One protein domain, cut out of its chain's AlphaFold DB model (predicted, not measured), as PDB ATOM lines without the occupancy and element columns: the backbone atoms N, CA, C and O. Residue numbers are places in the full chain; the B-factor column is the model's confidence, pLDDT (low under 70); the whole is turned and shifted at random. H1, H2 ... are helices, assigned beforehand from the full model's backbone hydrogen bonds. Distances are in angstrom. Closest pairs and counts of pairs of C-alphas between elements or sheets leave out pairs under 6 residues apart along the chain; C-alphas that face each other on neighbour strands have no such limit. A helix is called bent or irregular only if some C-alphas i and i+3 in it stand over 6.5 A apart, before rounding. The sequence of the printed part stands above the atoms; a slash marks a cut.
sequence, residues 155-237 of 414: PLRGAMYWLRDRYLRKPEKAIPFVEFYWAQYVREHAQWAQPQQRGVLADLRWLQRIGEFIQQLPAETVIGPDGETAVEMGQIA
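What this domain is: This is residues 155 to 237 of the 414 residues of the protein "Inorganic diphosphatase" of Idiomarina xiamenensis 10-D-4 (UniProt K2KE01). Two helices, H1 and H2, pack together at a steep tilt, and a third and longest one, H3, is set about perpendicular to both; the later part of H3 meets them, while its beginning, residues 200 and 201, sticks out together with residues 196 to 199 of the link before it. At the end away from these free residues, two long stretches without a named element, residues 163 to 177 and 217 to 237, fold into a body of loops. The printed part has 83 residues with three named helices in the order H1, H2, H3 and no named strand; the class is all helix, although under half of the residues, 38 of 83, are in named elements. The whole is compact, with a radius of gyration of the C-alphas of 12.2 A, and elongated in outline, with spans of 37 by 23 by 22 A.

Where its parts are: Find C-alpha 155 at (29.188, 20.785, -3.651), the first printed residue; here H1 begins, residues 155 to 162, 8 residues long and 10.7 A from first to last C-alpha. After it the backbone runs through residues 163 to 177 without a named element. At C-alpha 178, at (25.195, 16.093, -17.203), you come to H2, residues 178 to 190, 17.9 A from first to last C-alpha. H2 is neither bent nor irregular, but only just: C-alphas 187 and 190 are 6.0 A apart. Nine residues, 191 to 199, lead on to H3, residues 200 to 216, which is 24.2 A long from first to last C-alpha and ends at C-alpha 216, at (34.934, 1.994, -10.917). From there residues 217 to 237 run to the last printed residue, Ala 237.

How they stand to each other: Begin with H1 and H2, which touch with 14 pairs of C-alphas within 8 A. Look at Leu 156 and Ala 183, whose C-alphas are the closest of the two helices, 4.9 A apart. The two run opposite ways at a steep tilt of 56 degrees, and their centres are 9.7 A apart. Next look at H3, which only just touches H1, with 3 pairs of C-alphas within 8 A, and does so with its residues 207 to 210 alone. The closest C-alphas there are those of Ala 159 and Leu 207, 6.1 A apart, and the lines of H1 and H3 are about perpendicular, at 79 degrees. H2 and H3 also only just touch, with 3 pairs of C-alphas within 8 A, residues 186 to 190 of H2 meeting residues 210 to 214 of H3. Their closest C-alphas are those of Val 186 and Ile 210, 7.4 A apart, and their lines are about perpendicular, at 89 degrees. The helix packing is mostly crossed: of these three pairs of helices, 0 are at a shallow tilt. In the backbones of H2 and H3 every O i to N i+4 pair is within hydrogen-bond range; in H1 it is 3 of 4.

The domain as a whole: The two C-alphas farthest apart, those of Lys 173 and Gln 197, are 37.7 A apart, while the first and last printed C-alphas, of Pro 155 and Ala 237, are 23.0 A apart. The printed part has no cut. The link from H1 to H2 is long, with 15 residues, and the link from H2 to H3 is short but not tight, with 9. Residues 196 to 201, of which 200 and 201 belong to H3, stand free. The C-alphas of residues 217 to 237 lie 8 to 17 A from the mean of all C-alphas. The mean pLDDT of the printed part is 82.6; look for values under 70 at residue 166, residues 191 to 205 and residue 208, 17 residues in all.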
ATOM      1  N   PRO A 155      27.792  21.192  -3.598       90.31
ATOM      2  CA  PRO A 155      29.188  20.785  -3.651       90.31
ATOM      3  C   PRO A 155      29.470  19.648  -4.630       90.31
ATOM      4  O   PRO A 155      30.517  19.648  -5.272       90.31
ATOM      5  N   LEU A 156      28.567  18.669  -4.755       91.38
ATOM      6  CA  LEU A 156      28.766  17.527  -5.654       91.38
ATOM      7  C   LEU A 156      28.670  17.974  -7.109       91.38
ATOM      8  O   LEU A 156      29.459  17.535  -7.945       91.38
ATOM      9  N   ARG A 157      27.788  18.932  -7.403       94.44
ATOM     10  CA  ARG A 157      27.779  19.609  -8.701       94.44
ATOM     11  C   ARG A 157      29.093  20.353  -8.967       94.44
ATOM     12  O   ARG A 157      29.535  20.405 -10.118       94.44
ATOM     13  N   GLY A 158      29.719  20.932  -7.943       90.75
ATOM     14  CA  GLY A 158      31.069  21.503  -8.029       90.75
ATOM     15  C   GLY A 158      32.131  20.447  -8.313       90.75
ATOM     16  O   GLY A 158      32.915  20.602  -9.249       90.75
ATOM     17  N   ALA A 159      32.092  19.319  -7.604       89.75
ATOM     18  CA  ALA A 159      33.006  18.201  -7.818       89.75
ATOM     19  C   ALA A 159      33.010  17.730  -9.274       89.75
ATOM     20  O   ALA A 159      34.074  17.635  -9.880       89.75
ATOM     21  N   MET A 160      31.836  17.554  -9.885       93.56
ATOM     22  CA  MET A 160      31.736  17.154 -11.296       93.56
ATOM     23  C   MET A 160      32.372  18.151 -12.267       93.56
ATOM     24  O   MET A 160      32.776  17.767 -13.359       93.56
ATOM     25  N   TYR A 161      32.478  19.433 -11.904       84.88
ATOM     26  CA  TYR A 161      33.218  20.411 -12.700       84.88
ATOM     27  C   TYR A 161      34.738  20.223 -12.584       84.88
ATOM     28  O   TYR A 161      35.437  20.377 -13.584       84.88
ATOM     29  N   TRP A 162      35.247  19.888 -11.398       80.06
ATOM     30  CA  TRP A 162      36.680  19.681 -11.155       80.06
ATOM     31  C   TRP A 162      37.201  18.315 -11.596       80.06
ATOM     32  O   TRP A 162      38.390  18.184 -11.856       80.06
ATOM     33  N   LEU A 163      36.326  17.315 -11.692       80.50
ATOM     34  CA  LEU A 163      36.669  15.959 -12.133       80.50
ATOM     35  C   LEU A 163      36.673  15.793 -13.658       80.50
ATOM     36  O   LEU A 163      36.989  14.710 -14.159       80.50
ATOM     37  N   ARG A 164      36.323  16.852 -14.398       75.31
ATOM     38  CA  ARG A 164      36.405  16.858 -15.859       75.31
ATOM     39  C   ARG A 164      37.827  16.612 -16.333       75.31
ATOM     40  O   ARG A 164      38.784  16.874 -15.610       75.31
ATOM     41  N   ASP A 165      37.928  16.088 -17.543       70.19
ATOM     42  CA  ASP A 165      39.157  15.780 -18.276       70.19
ATOM     43  C   ASP A 165      40.012  14.669 -17.631       70.19
ATOM     44  O   ASP A 165      40.849  14.069 -18.296       70.19
ATOM     45  N   ARG A 166      39.743  14.322 -16.364       69.00
ATOM     46  CA  ARG A 166      40.380  13.223 -15.629       69.00
ATOM     47  C   ARG A 166      39.471  12.008 -15.462       69.00
ATOM     48  O   ARG A 166      39.881  10.899 -15.777       69.00
ATOM     49  N   TYR A 167      38.242  12.210 -14.991       77.88
ATOM     50  CA  TYR A 167      37.278  11.126 -14.738       77.88
ATOM     51  C   TYR A 167      36.015  11.240 -15.594       77.88
ATOM     52  O   TYR A 167      35.322  10.250 -15.819       77.88
ATOM     53  N   LEU A 168      35.721  12.449 -16.080       86.19
ATOM     54  CA  LEU A 168      34.563  12.751 -16.913       86.19
ATOM     55  C   LEU A 168      34.990  13.536 -18.154       86.19
ATOM     56  O   LEU A 168      35.683  14.544 -18.047       86.19
ATOM     57  N   ARG A 169      34.521  13.133 -19.328       87.62
ATOM     58  CA  ARG A 169      34.607  13.907 -20.572       87.62
ATOM     59  C   ARG A 169      33.235  14.436 -20.957       87.62
ATOM     60  O   ARG A 169      32.208  13.993 -20.447       87.62
ATOM     61  N   LYS A 170      33.207  15.384 -21.888       85.19
ATOM     62  CA  LYS A 170      31.946  15.823 -22.487       85.19
ATOM     63  C   LYS A 170      31.309  14.646 -23.253       85.19
ATOM     64  O   LYS A 170      31.997  14.071 -24.096       85.19
ATOM     65  N   PRO A 171      30.030  14.315 -23.005       91.00
ATOM     66  CA  PRO A 171      29.285  13.349 -23.812       91.00
ATOM     67  C   PRO A 171      29.279  13.696 -25.305       91.00
ATOM     68  O   PRO A 171      29.235  14.875 -25.671       91.00
ATOM     69  N   GLU A 172      29.280  12.673 -26.164       88.38
ATOM     70  CA  GLU A 172      29.162  12.851 -27.620       88.38
ATOM     71  C   GLU A 172      27.796  13.439 -27.995       88.38
ATOM     72  O   GLU A 172      27.704  14.425 -28.731       88.38
ATOM     73  N   LYS A 173      26.724  12.871 -27.426       90.56
ATOM     74  CA  LYS A 173      25.375  13.439 -27.473       90.56
ATOM     75  C   LYS A 173      25.292  14.572 -26.457       90.56
ATOM     76  O   LYS A 173      25.593  14.386 -25.284       90.56
ATOM     77  N   ALA A 174      24.859  15.756 -26.884       87.88
ATOM     78  CA  ALA A 174      24.619  16.854 -25.956       87.88
ATOM     79  C   ALA A 174      23.451  16.500 -25.020       87.88
ATOM     80  O   ALA A 174      22.311  16.401 -25.466       87.88
ATOM     81  N   ILE A 175      23.753  16.332 -23.736       90.94
ATOM     82  CA  ILE A 175      22.779  16.050 -22.681       90.94
ATOM     83  C   ILE A 175      22.773  17.266 -21.737       90.94
ATOM     84  O   ILE A 175      23.839  17.671 -21.254       90.94
ATOM     85  N   PRO A 176      21.625  17.929 -21.516       91.31
ATOM     86  CA  PRO A 176      21.518  18.998 -20.527       91.31
ATOM     87  C   PRO A 176      21.857  18.484 -19.126       91.31
ATOM     88  O   PRO A 176      21.628  17.326 -18.809       91.31
ATOM     89  N   PHE A 177      22.415  19.338 -18.268       94.56
ATOM     90  CA  PHE A 177      22.630  19.025 -16.848       94.56
ATOM     91  C   PHE A 177      23.464  17.763 -16.528       94.56
ATOM     92  O   PHE A 177      23.353  17.239 -15.422       94.56
ATOM     93  N   VAL A 178      24.348  17.296 -17.419       95.56
ATOM     94  CA  VAL A 178      25.195  16.093 -17.203       95.56
ATOM     95  C   VAL A 178      25.872  16.075 -15.833       95.56
ATOM     96  O   VAL A 178      25.825  15.072 -15.125       95.56
ATOM     97  N   GLU A 179      26.460  17.195 -15.408       95.00
ATOM     98  CA  GLU A 179      27.133  17.264 -14.108       95.00
ATOM     99  C   GLU A 179      26.167  17.163 -12.921       95.00
ATOM    100  O   GLU A 179      26.582  16.795 -11.826       95.00
ATOM    101  N   PHE A 180      24.892  17.504 -13.102       96.69
ATOM    102  CA  PHE A 180      23.877  17.346 -12.067       96.69
ATOM    103  C   PHE A 180      23.398  15.900 -11.945       96.69
ATOM    104  O   PHE A 180      23.222  15.432 -10.823       96.69
ATOM    105  N   TYR A 181      23.245  15.179 -13.059       97.19
ATOM    106  CA  TYR A 181      22.920  13.749 -13.027       97.19
ATOM    107  C   TYR A 181      24.020  12.946 -12.330       97.19
ATOM    108  O   TYR A 181      23.736  12.182 -11.409       97.19
ATOM    109  N   TRP A 182      25.288  13.215 -12.658       96.69
ATOM    110  CA  TRP A 182      26.418  12.618 -11.944       96.69
ATOM    111  C   TRP A 182      26.439  12.978 -10.454       96.69
ATOM    112  O   TRP A 182      26.622  12.102  -9.608       96.69
ATOM    113  N   ALA A 183      26.210  14.250 -10.111       95.12
ATOM    114  CA  ALA A 183      26.134  14.680  -8.717       95.12
ATOM    115  C   ALA A 183      25.009  13.965  -7.950       95.12
ATOM    116  O   ALA A 183      25.222  13.546  -6.812       95.12
ATOM    117  N   GLN A 184      23.837  13.791  -8.571       94.88
ATOM    118  CA  GLN A 184      22.713  13.057  -7.991       94.88
ATOM    119  C   GLN A 184      23.051  11.580  -7.785       94.88
ATOM    120  O   GLN A 184      22.832  11.058  -6.695       94.88
ATOM    121  N   TYR A 185      23.650  10.932  -8.784       95.69
ATOM    122  CA  TYR A 185      24.019   9.525  -8.683       95.69
ATOM    123  C   TYR A 185      25.013   9.276  -7.537       95.69
ATOM    124  O   TYR A 185      24.786   8.415  -6.686       95.69
ATOM    125  N   VAL A 186      26.079  10.082  -7.447       93.50
ATOM    126  CA  VAL A 186      27.064   9.993  -6.353       93.50
ATOM    127  C   VAL A 186      26.405  10.230  -4.993       93.50
ATOM    128  O   VAL A 186      26.699   9.525  -4.027       93.50
ATOM    129  N   ARG A 187      25.488  11.200  -4.911       91.94
ATOM    130  CA  ARG A 187      24.747  11.522  -3.685       91.94
ATOM    131  C   ARG A 187      23.946  10.328  -3.167       91.94
ATOM    132  O   ARG A 187      23.946  10.079  -1.964       91.94
ATOM    133  N   GLU A 188      23.285   9.604  -4.062       91.38
ATOM    134  CA  GLU A 188      22.435   8.459  -3.726       91.38
ATOM    135  C   GLU A 188      23.239   7.207  -3.344       91.38
ATOM    136  O   GLU A 188      22.798   6.443  -2.486       91.38
ATOM    137  N   HIS A 189      24.433   7.020  -3.920       89.19
ATOM    138  CA  HIS A 189      25.157   5.745  -3.843       89.19
ATOM    139  C   HIS A 189      26.411   5.763  -2.966       89.19
ATOM    140  O   HIS A 189      26.775   4.729  -2.410       89.19
ATOM    141  N   ALA A 190      27.079   6.907  -2.814       74.75
ATOM    142  CA  ALA A 190      28.355   6.971  -2.103       74.75
ATOM    143  C   ALA A 190      28.236   7.556  -0.682       74.75
ATOM    144  O   ALA A 190      29.136   7.368   0.131       74.75
ATOM    145  N   GLN A 191      27.130   8.247  -0.361       64.12
ATOM    146  CA  GLN A 191      26.823   8.866   0.948       64.12
ATOM    147  C   GLN A 191      28.005   9.597   1.628       64.12
ATOM    148  O   GLN A 191      28.067   9.720   2.855       64.12
ATOM    149  N   TRP A 192      28.959  10.117   0.853       67.19
ATOM    150  CA  TRP A 192      30.112  10.821   1.403       67.19
ATOM    151  C   TRP A 192      29.747  12.251   1.745       67.19
ATOM    152  O   TRP A 192      29.546  13.091   0.866       67.19
ATOM    153  N   ALA A 193      29.704  12.537   3.044       59.84
ATOM    154  CA  ALA A 193      29.586  13.899   3.523       59.84
ATOM    155  C   ALA A 193      30.740  14.745   2.968       59.84
ATOM    156  O   ALA A 193      31.908  14.348   3.023       59.84
ATOM    157  N   GLN A 194      30.402  15.928   2.457       62.53
ATOM    158  CA  GLN A 194      31.391  16.959   2.171       62.53
ATOM    159  C   GLN A 194      32.222  17.225   3.446       62.53
ATOM    160  O   GLN A 194      31.647  17.242   4.544       62.53
ATOM    161  N   PRO A 195      33.548  17.439   3.346       58.19
ATOM    162  CA  PRO A 195      34.375  17.749   4.508       58.19
ATOM    163  C   PRO A 195      33.821  18.946   5.299       58.19
ATOM    164  O   PRO A 195      33.666  20.038   4.757       58.19
ATOM    165  N   GLN A 196      33.542  18.758   6.597       52.31
ATOM    166  CA  GLN A 196      33.043  19.836   7.472       52.31
ATOM    167  C   GLN A 196      34.086  20.944   7.696       52.31
ATOM    168  O   GLN A 196      33.727  22.095   7.938       52.31
ATOM    169  N   GLN A 197      35.376  20.606   7.604       47.81
ATOM    170  CA  GLN A 197      36.480  21.561   7.598       47.81
ATOM    171  C   GLN A 197      37.056  21.639   6.187       47.81
ATOM    172  O   GLN A 197      37.694  20.696   5.716       47.81
ATOM    173  N   ARG A 198      36.813  22.766   5.513       51.59
ATOM    174  CA  ARG A 198      37.368  23.036   4.184       51.59
ATOM    175  C   ARG A 198      38.859  23.327   4.289       51.59
ATOM    176  O   ARG A 198      39.290  24.146   5.098       51.59
ATOM    177  N   GLY A 199      39.627  22.643   3.456       47.34
ATOM    178  CA  GLY A 199      41.072  22.758   3.356       47.34
ATOM    179  C   GLY A 199      41.535  21.990   2.129       47.34
ATOM    180  O   GLY A 199      41.013  20.913   1.853       47.34
ATOM    181  N   VAL A 200      42.525  22.529   1.412       50.62
ATOM    182  CA  VAL A 200      42.945  22.040   0.085       50.62
ATOM    183  C   VAL A 200      43.139  20.518   0.061       50.62
ATOM    184  O   VAL A 200      42.638  19.846  -0.830       50.62
ATOM    185  N   LEU A 201      43.785  19.943   1.079       46.59
ATOM    186  CA  LEU A 201      44.005  18.494   1.164       46.59
ATOM    187  C   LEU A 201      42.722  17.679   1.395       46.59
ATOM    188  O   LEU A 201      42.598  16.576   0.865       46.59
ATOM    189  N   ALA A 202      41.783  18.185   2.194       54.03
ATOM    190  CA  ALA A 202      40.513  17.506   2.450       54.03
ATOM    191  C   ALA A 202      39.616  17.536   1.205       54.03
ATOM    192  O   ALA A 202      39.029  16.513   0.856       54.03
ATOM    193  N   ASP A 203      39.588  18.673   0.506       60.28
ATOM    194  CA  ASP A 203      38.846  18.840  -0.743       60.28
ATOM    195  C   ASP A 203      39.430  17.947  -1.849       60.28
ATOM    196  O   ASP A 203      38.686  17.229  -2.513       60.28
ATOM    197  N   LEU A 204      40.761  17.889  -1.987       58.78
ATOM    198  CA  LEU A 204      41.427  17.005  -2.952       58.78
ATOM    199  C   LEU A 204      41.151  15.520  -2.679       58.78
ATOM    200  O   LEU A 204      40.848  14.785  -3.614       58.78
ATOM    201  N   ARG A 205      41.200  15.072  -1.416       60.81
ATOM    202  CA  ARG A 205      40.865  13.679  -1.056       60.81
ATOM    203  C   ARG A 205      39.405  13.344  -1.336       60.81
ATOM    204  O   ARG A 205      39.096  12.227  -1.740       60.81
ATOM    205  N   TRP A 206      38.504  14.290  -1.092       70.62
ATOM    206  CA  TRP A 206      37.084  14.109  -1.369       70.62
ATOM    207  C   TRP A 206      36.817  14.019  -2.877       70.62
ATOM    208  O   TRP A 206      36.148  13.086  -3.312       70.62
ATOM    209  N   LEU A 207      37.420  14.904  -3.679       73.00
ATOM    210  CA  LEU A 207      37.372  14.832  -5.142       73.00
ATOM    211  C   LEU A 207      37.956  13.516  -5.665       73.00
ATOM    212  O   LEU A 207      37.336  12.873  -6.505       73.00
ATOM    213  N   GLN A 208      39.107  13.091  -5.141       68.94
ATOM    214  CA  GLN A 208      39.744  11.833  -5.522       68.94
ATOM    215  C   GLN A 208      38.807  10.638  -5.310       68.94
ATOM    216  O   GLN A 208      38.561   9.901  -6.257       68.94
ATOM    217  N   ARG A 209      38.200  10.506  -4.122       71.75
ATOM    218  CA  ARG A 209      37.248   9.419  -3.832       71.75
ATOM    219  C   ARG A 209      36.055   9.407  -4.784       71.75
ATOM    220  O   ARG A 209      35.618   8.345  -5.212       71.75
ATOM    221  N   ILE A 210      35.528  10.584  -5.120       81.31
ATOM    222  CA  ILE A 210      34.428  10.715  -6.085       81.31
ATOM    223  C   ILE A 210      34.876  10.288  -7.482       81.31
ATOM    224  O   ILE A 210      34.155   9.545  -8.144       81.31
ATOM    225  N   GLY A 211      36.054  10.729  -7.921       79.69
ATOM    226  CA  GLY A 211      36.629  10.336  -9.204       79.69
ATOM    227  C   GLY A 211      36.840   8.827  -9.311       79.69
ATOM    228  O   GLY A 211      36.393   8.221 -10.279       79.69
ATOM    229  N   GLU A 212      37.438   8.213  -8.289       75.62
ATOM    230  CA  GLU A 212      37.665   6.764  -8.203       75.62
ATOM    231  C   GLU A 212      36.347   5.981  -8.211       75.62
ATOM    232  O   GLU A 212      36.217   5.001  -8.939       75.62
ATOM    233  N   PHE A 213      35.332   6.444  -7.474       84.31
ATOM    234  CA  PHE A 213      33.999   5.846  -7.524       84.31
ATOM    235  C   PHE A 213      33.401   5.890  -8.920       84.31
ATOM    236  O   PHE A 213      32.977   4.854  -9.422       84.31
ATOM    237  N   ILE A 214      33.401   7.066  -9.558       89.38
ATOM    238  CA  ILE A 214      32.903   7.224 -10.927       89.38
ATOM    239  C   ILE A 214      33.653   6.281 -11.859       89.38
ATOM    240  O   ILE A 214      33.024   5.613 -12.666       89.38
ATOM    241  N   GLN A 215      34.972   6.188 -11.738       83.12
ATOM    242  CA  GLN A 215      35.816   5.363 -12.594       83.12
ATOM    243  C   GLN A 215      35.561   3.854 -12.440       83.12
ATOM    244  O   GLN A 215      35.704   3.116 -13.415       83.12
ATOM    245  N   GLN A 216      35.189   3.402 -11.239       82.69
ATOM    246  CA  GLN A 216      34.934   1.994 -10.917       82.69
ATOM    247  C   GLN A 216      33.517   1.523 -11.266       82.69
ATOM    248  O   GLN A 216      33.244   0.323 -11.197       82.69
ATOM    249  N   LEU A 217      32.604   2.429 -11.630       90.44
ATOM    250  CA  LEU A 217      31.261   2.029 -12.046       90.44
ATOM    251  C   LEU A 217      31.316   1.172 -13.321       90.44
ATOM    252  O   LEU A 217      32.064   1.510 -14.243       90.44
ATOM    253  N   PRO A 218      30.489   0.114 -13.421       94.00
ATOM    254  CA  PRO A 218      30.274  -0.576 -14.687       94.00
ATOM    255  C   PRO A 218      29.861   0.418 -15.779       94.00
ATOM    256  O   PRO A 218      29.048   1.312 -15.522       94.00
ATOM    257  N   ALA A 219      30.408   0.277 -16.988       93.00
ATOM    258  CA  ALA A 219      30.207   1.235 -18.080       93.00
ATOM    259  C   ALA A 219      28.728   1.386 -18.475       93.00
ATOM    260  O   ALA A 219      28.308   2.453 -18.917       93.00
ATOM    261  N   GLU A 220      27.949   0.324 -18.279       95.69
ATOM    262  CA  GLU A 220      26.516   0.197 -18.530       95.69
ATOM    263  C   GLU A 220      25.624   0.759 -17.411       95.69
ATOM    264  O   GLU A 220      24.399   0.728 -17.526       95.69
ATOM    265  N   THR A 221      26.210   1.260 -16.319       96.88
ATOM    266  CA  THR A 221      25.451   1.855 -15.211       96.88
ATOM    267  C   THR A 221      24.604   3.010 -15.730       96.88
ATOM    268  O   THR A 221      25.144   3.931 -16.329       96.88
ATOM    269  N   VAL A 222      23.295   3.000 -15.493       97.62
ATOM    270  CA  VAL A 222      22.397   4.070 -15.954       97.62
ATOM    271  C   VAL A 222      22.547   5.305 -15.064       97.62
ATOM    272  O   VAL A 222      22.316   5.232 -13.859       97.62
ATOM    273  N   ILE A 223      22.915   6.435 -15.673       97.06
ATOM    274  CA  ILE A 223      23.120   7.728 -15.000       97.06
ATOM    275  C   ILE A 223      22.191   8.808 -15.575       97.06
ATOM    276  O   ILE A 223      21.712   9.667 -14.835       97.06
ATOM    277  N   GLY A 224      21.977   8.800 -16.893       94.81
ATOM    278  CA  GLY A 224      21.211   9.826 -17.594       94.81
ATOM    279  C   GLY A 224      19.697   9.718 -17.394       94.81
ATOM    280  O   GLY A 224      19.189   8.669 -16.987       94.81
ATOM    281  N   PRO A 225      18.963  10.806 -17.681       92.19
ATOM    282  CA  PRO A 225      17.515  10.871 -17.494       92.19
ATOM    283  C   PRO A 225      16.742   9.916 -18.407       92.19
ATOM    284  O   PRO A 225      15.698   9.412 -17.993       92.19
ATOM    285  N   ASP A 226      17.265   9.635 -19.603       93.00
ATOM    286  CA  ASP A 226      16.598   8.827 -20.630       93.00
ATOM    287  C   ASP A 226      17.207   7.422 -20.746       93.00
ATOM    288  O   ASP A 226      17.007   6.716 -21.737       93.00
ATOM    289  N   GLY A 227      17.944   6.994 -19.717       95.50
ATOM    290  CA  GLY A 227      18.597   5.692 -19.681       95.50
ATOM    291  C   GLY A 227      20.044   5.701 -20.165       95.50
ATOM    292  O   GLY A 227      20.614   4.621 -20.315       95.50
ATOM    293  N   GLU A 228      20.650   6.872 -20.398       97.56
ATOM    294  CA  GLU A 228      22.052   6.933 -20.805       97.56
ATOM    295  C   GLU A 228      22.974   6.315 -19.751       97.56
ATOM    296  O   GLU A 228      22.896   6.586 -18.545       97.56
ATOM    297  N   THR A 229      23.872   5.477 -20.242       97.62
ATOM    298  CA  THR A 229      24.866   4.750 -19.462       97.62
ATOM    299  C   THR A 229      25.991   5.668 -18.986       97.62
ATOM    300  O   THR A 229      26.171   6.780 -19.484       97.62
ATOM    301  N   ALA A 230      26.799   5.207 -18.035       96.38
ATOM    302  CA  ALA A 230      27.931   5.944 -17.496       96.38
ATOM    303  C   ALA A 230      28.893   6.381 -18.612       96.38
ATOM    304  O   ALA A 230      29.291   7.547 -18.655       96.38
ATOM    305  N   VAL A 231      29.200   5.495 -19.566       94.31
ATOM    306  CA  VAL A 231      30.076   5.828 -20.702       94.31
ATOM    307  C   VAL A 231      29.453   6.855 -21.656       94.31
ATOM    308  O   VAL A 231      30.145   7.780 -22.087       94.31
ATOM    309  N   GLU A 232      28.148   6.761 -21.936       95.94
ATOM    310  CA  GLU A 232      27.412   7.750 -22.743       95.94
ATOM    311  C   GLU A 232      27.328   9.104 -22.032       95.94
ATOM    312  O   GLU A 232      27.430  10.153 -22.666       95.94
ATOM    313  N   MET A 233      27.248   9.083 -20.701       96.94
ATOM    314  CA  MET A 233      27.295  10.247 -19.816       96.94
ATOM    315  C   MET A 233      28.719  10.764 -19.566       96.94
ATOM    316  O   MET A 233      28.915  11.678 -18.760       96.94
ATOM    317  N   GLY A 234      29.713  10.237 -20.289       93.75
ATOM    318  CA  GLY A 234      31.069  10.772 -20.327       93.75
ATOM    319  C   GLY A 234      32.032  10.178 -19.303       93.75
ATOM    320  O   GLY A 234      33.094  10.758 -19.097       93.75
ATOM    321  N   GLN A 235      31.719   9.048 -18.669       94.50
ATOM    322  CA  GLN A 235      32.660   8.335 -17.801       94.50
ATOM    323  C   GLN A 235      33.946   7.981 -18.560       94.50
ATOM    324  O   GLN A 235      33.916   7.426 -19.663       94.50
ATOM    325  N   ILE A 236      35.089   8.268 -17.943       83.50
ATOM    326  CA  ILE A 236      36.392   7.788 -18.393       83.50
ATOM    327  C   ILE A 236      36.729   6.550 -17.555       83.50
ATOM    328  O   ILE A 236      37.081   6.657 -16.381       83.50
ATOM    329  N   ALA A 237      36.589   5.364 -18.152       72.69
ATOM    330  CA  ALA A 237      36.905   4.096 -17.493       72.69
ATOM    331  C   ALA A 237      38.387   4.023 -17.083       72.69
ATOM    332  O   ALA A 237      39.245   4.601 -17.755       72.69
TER     333      ALA A 237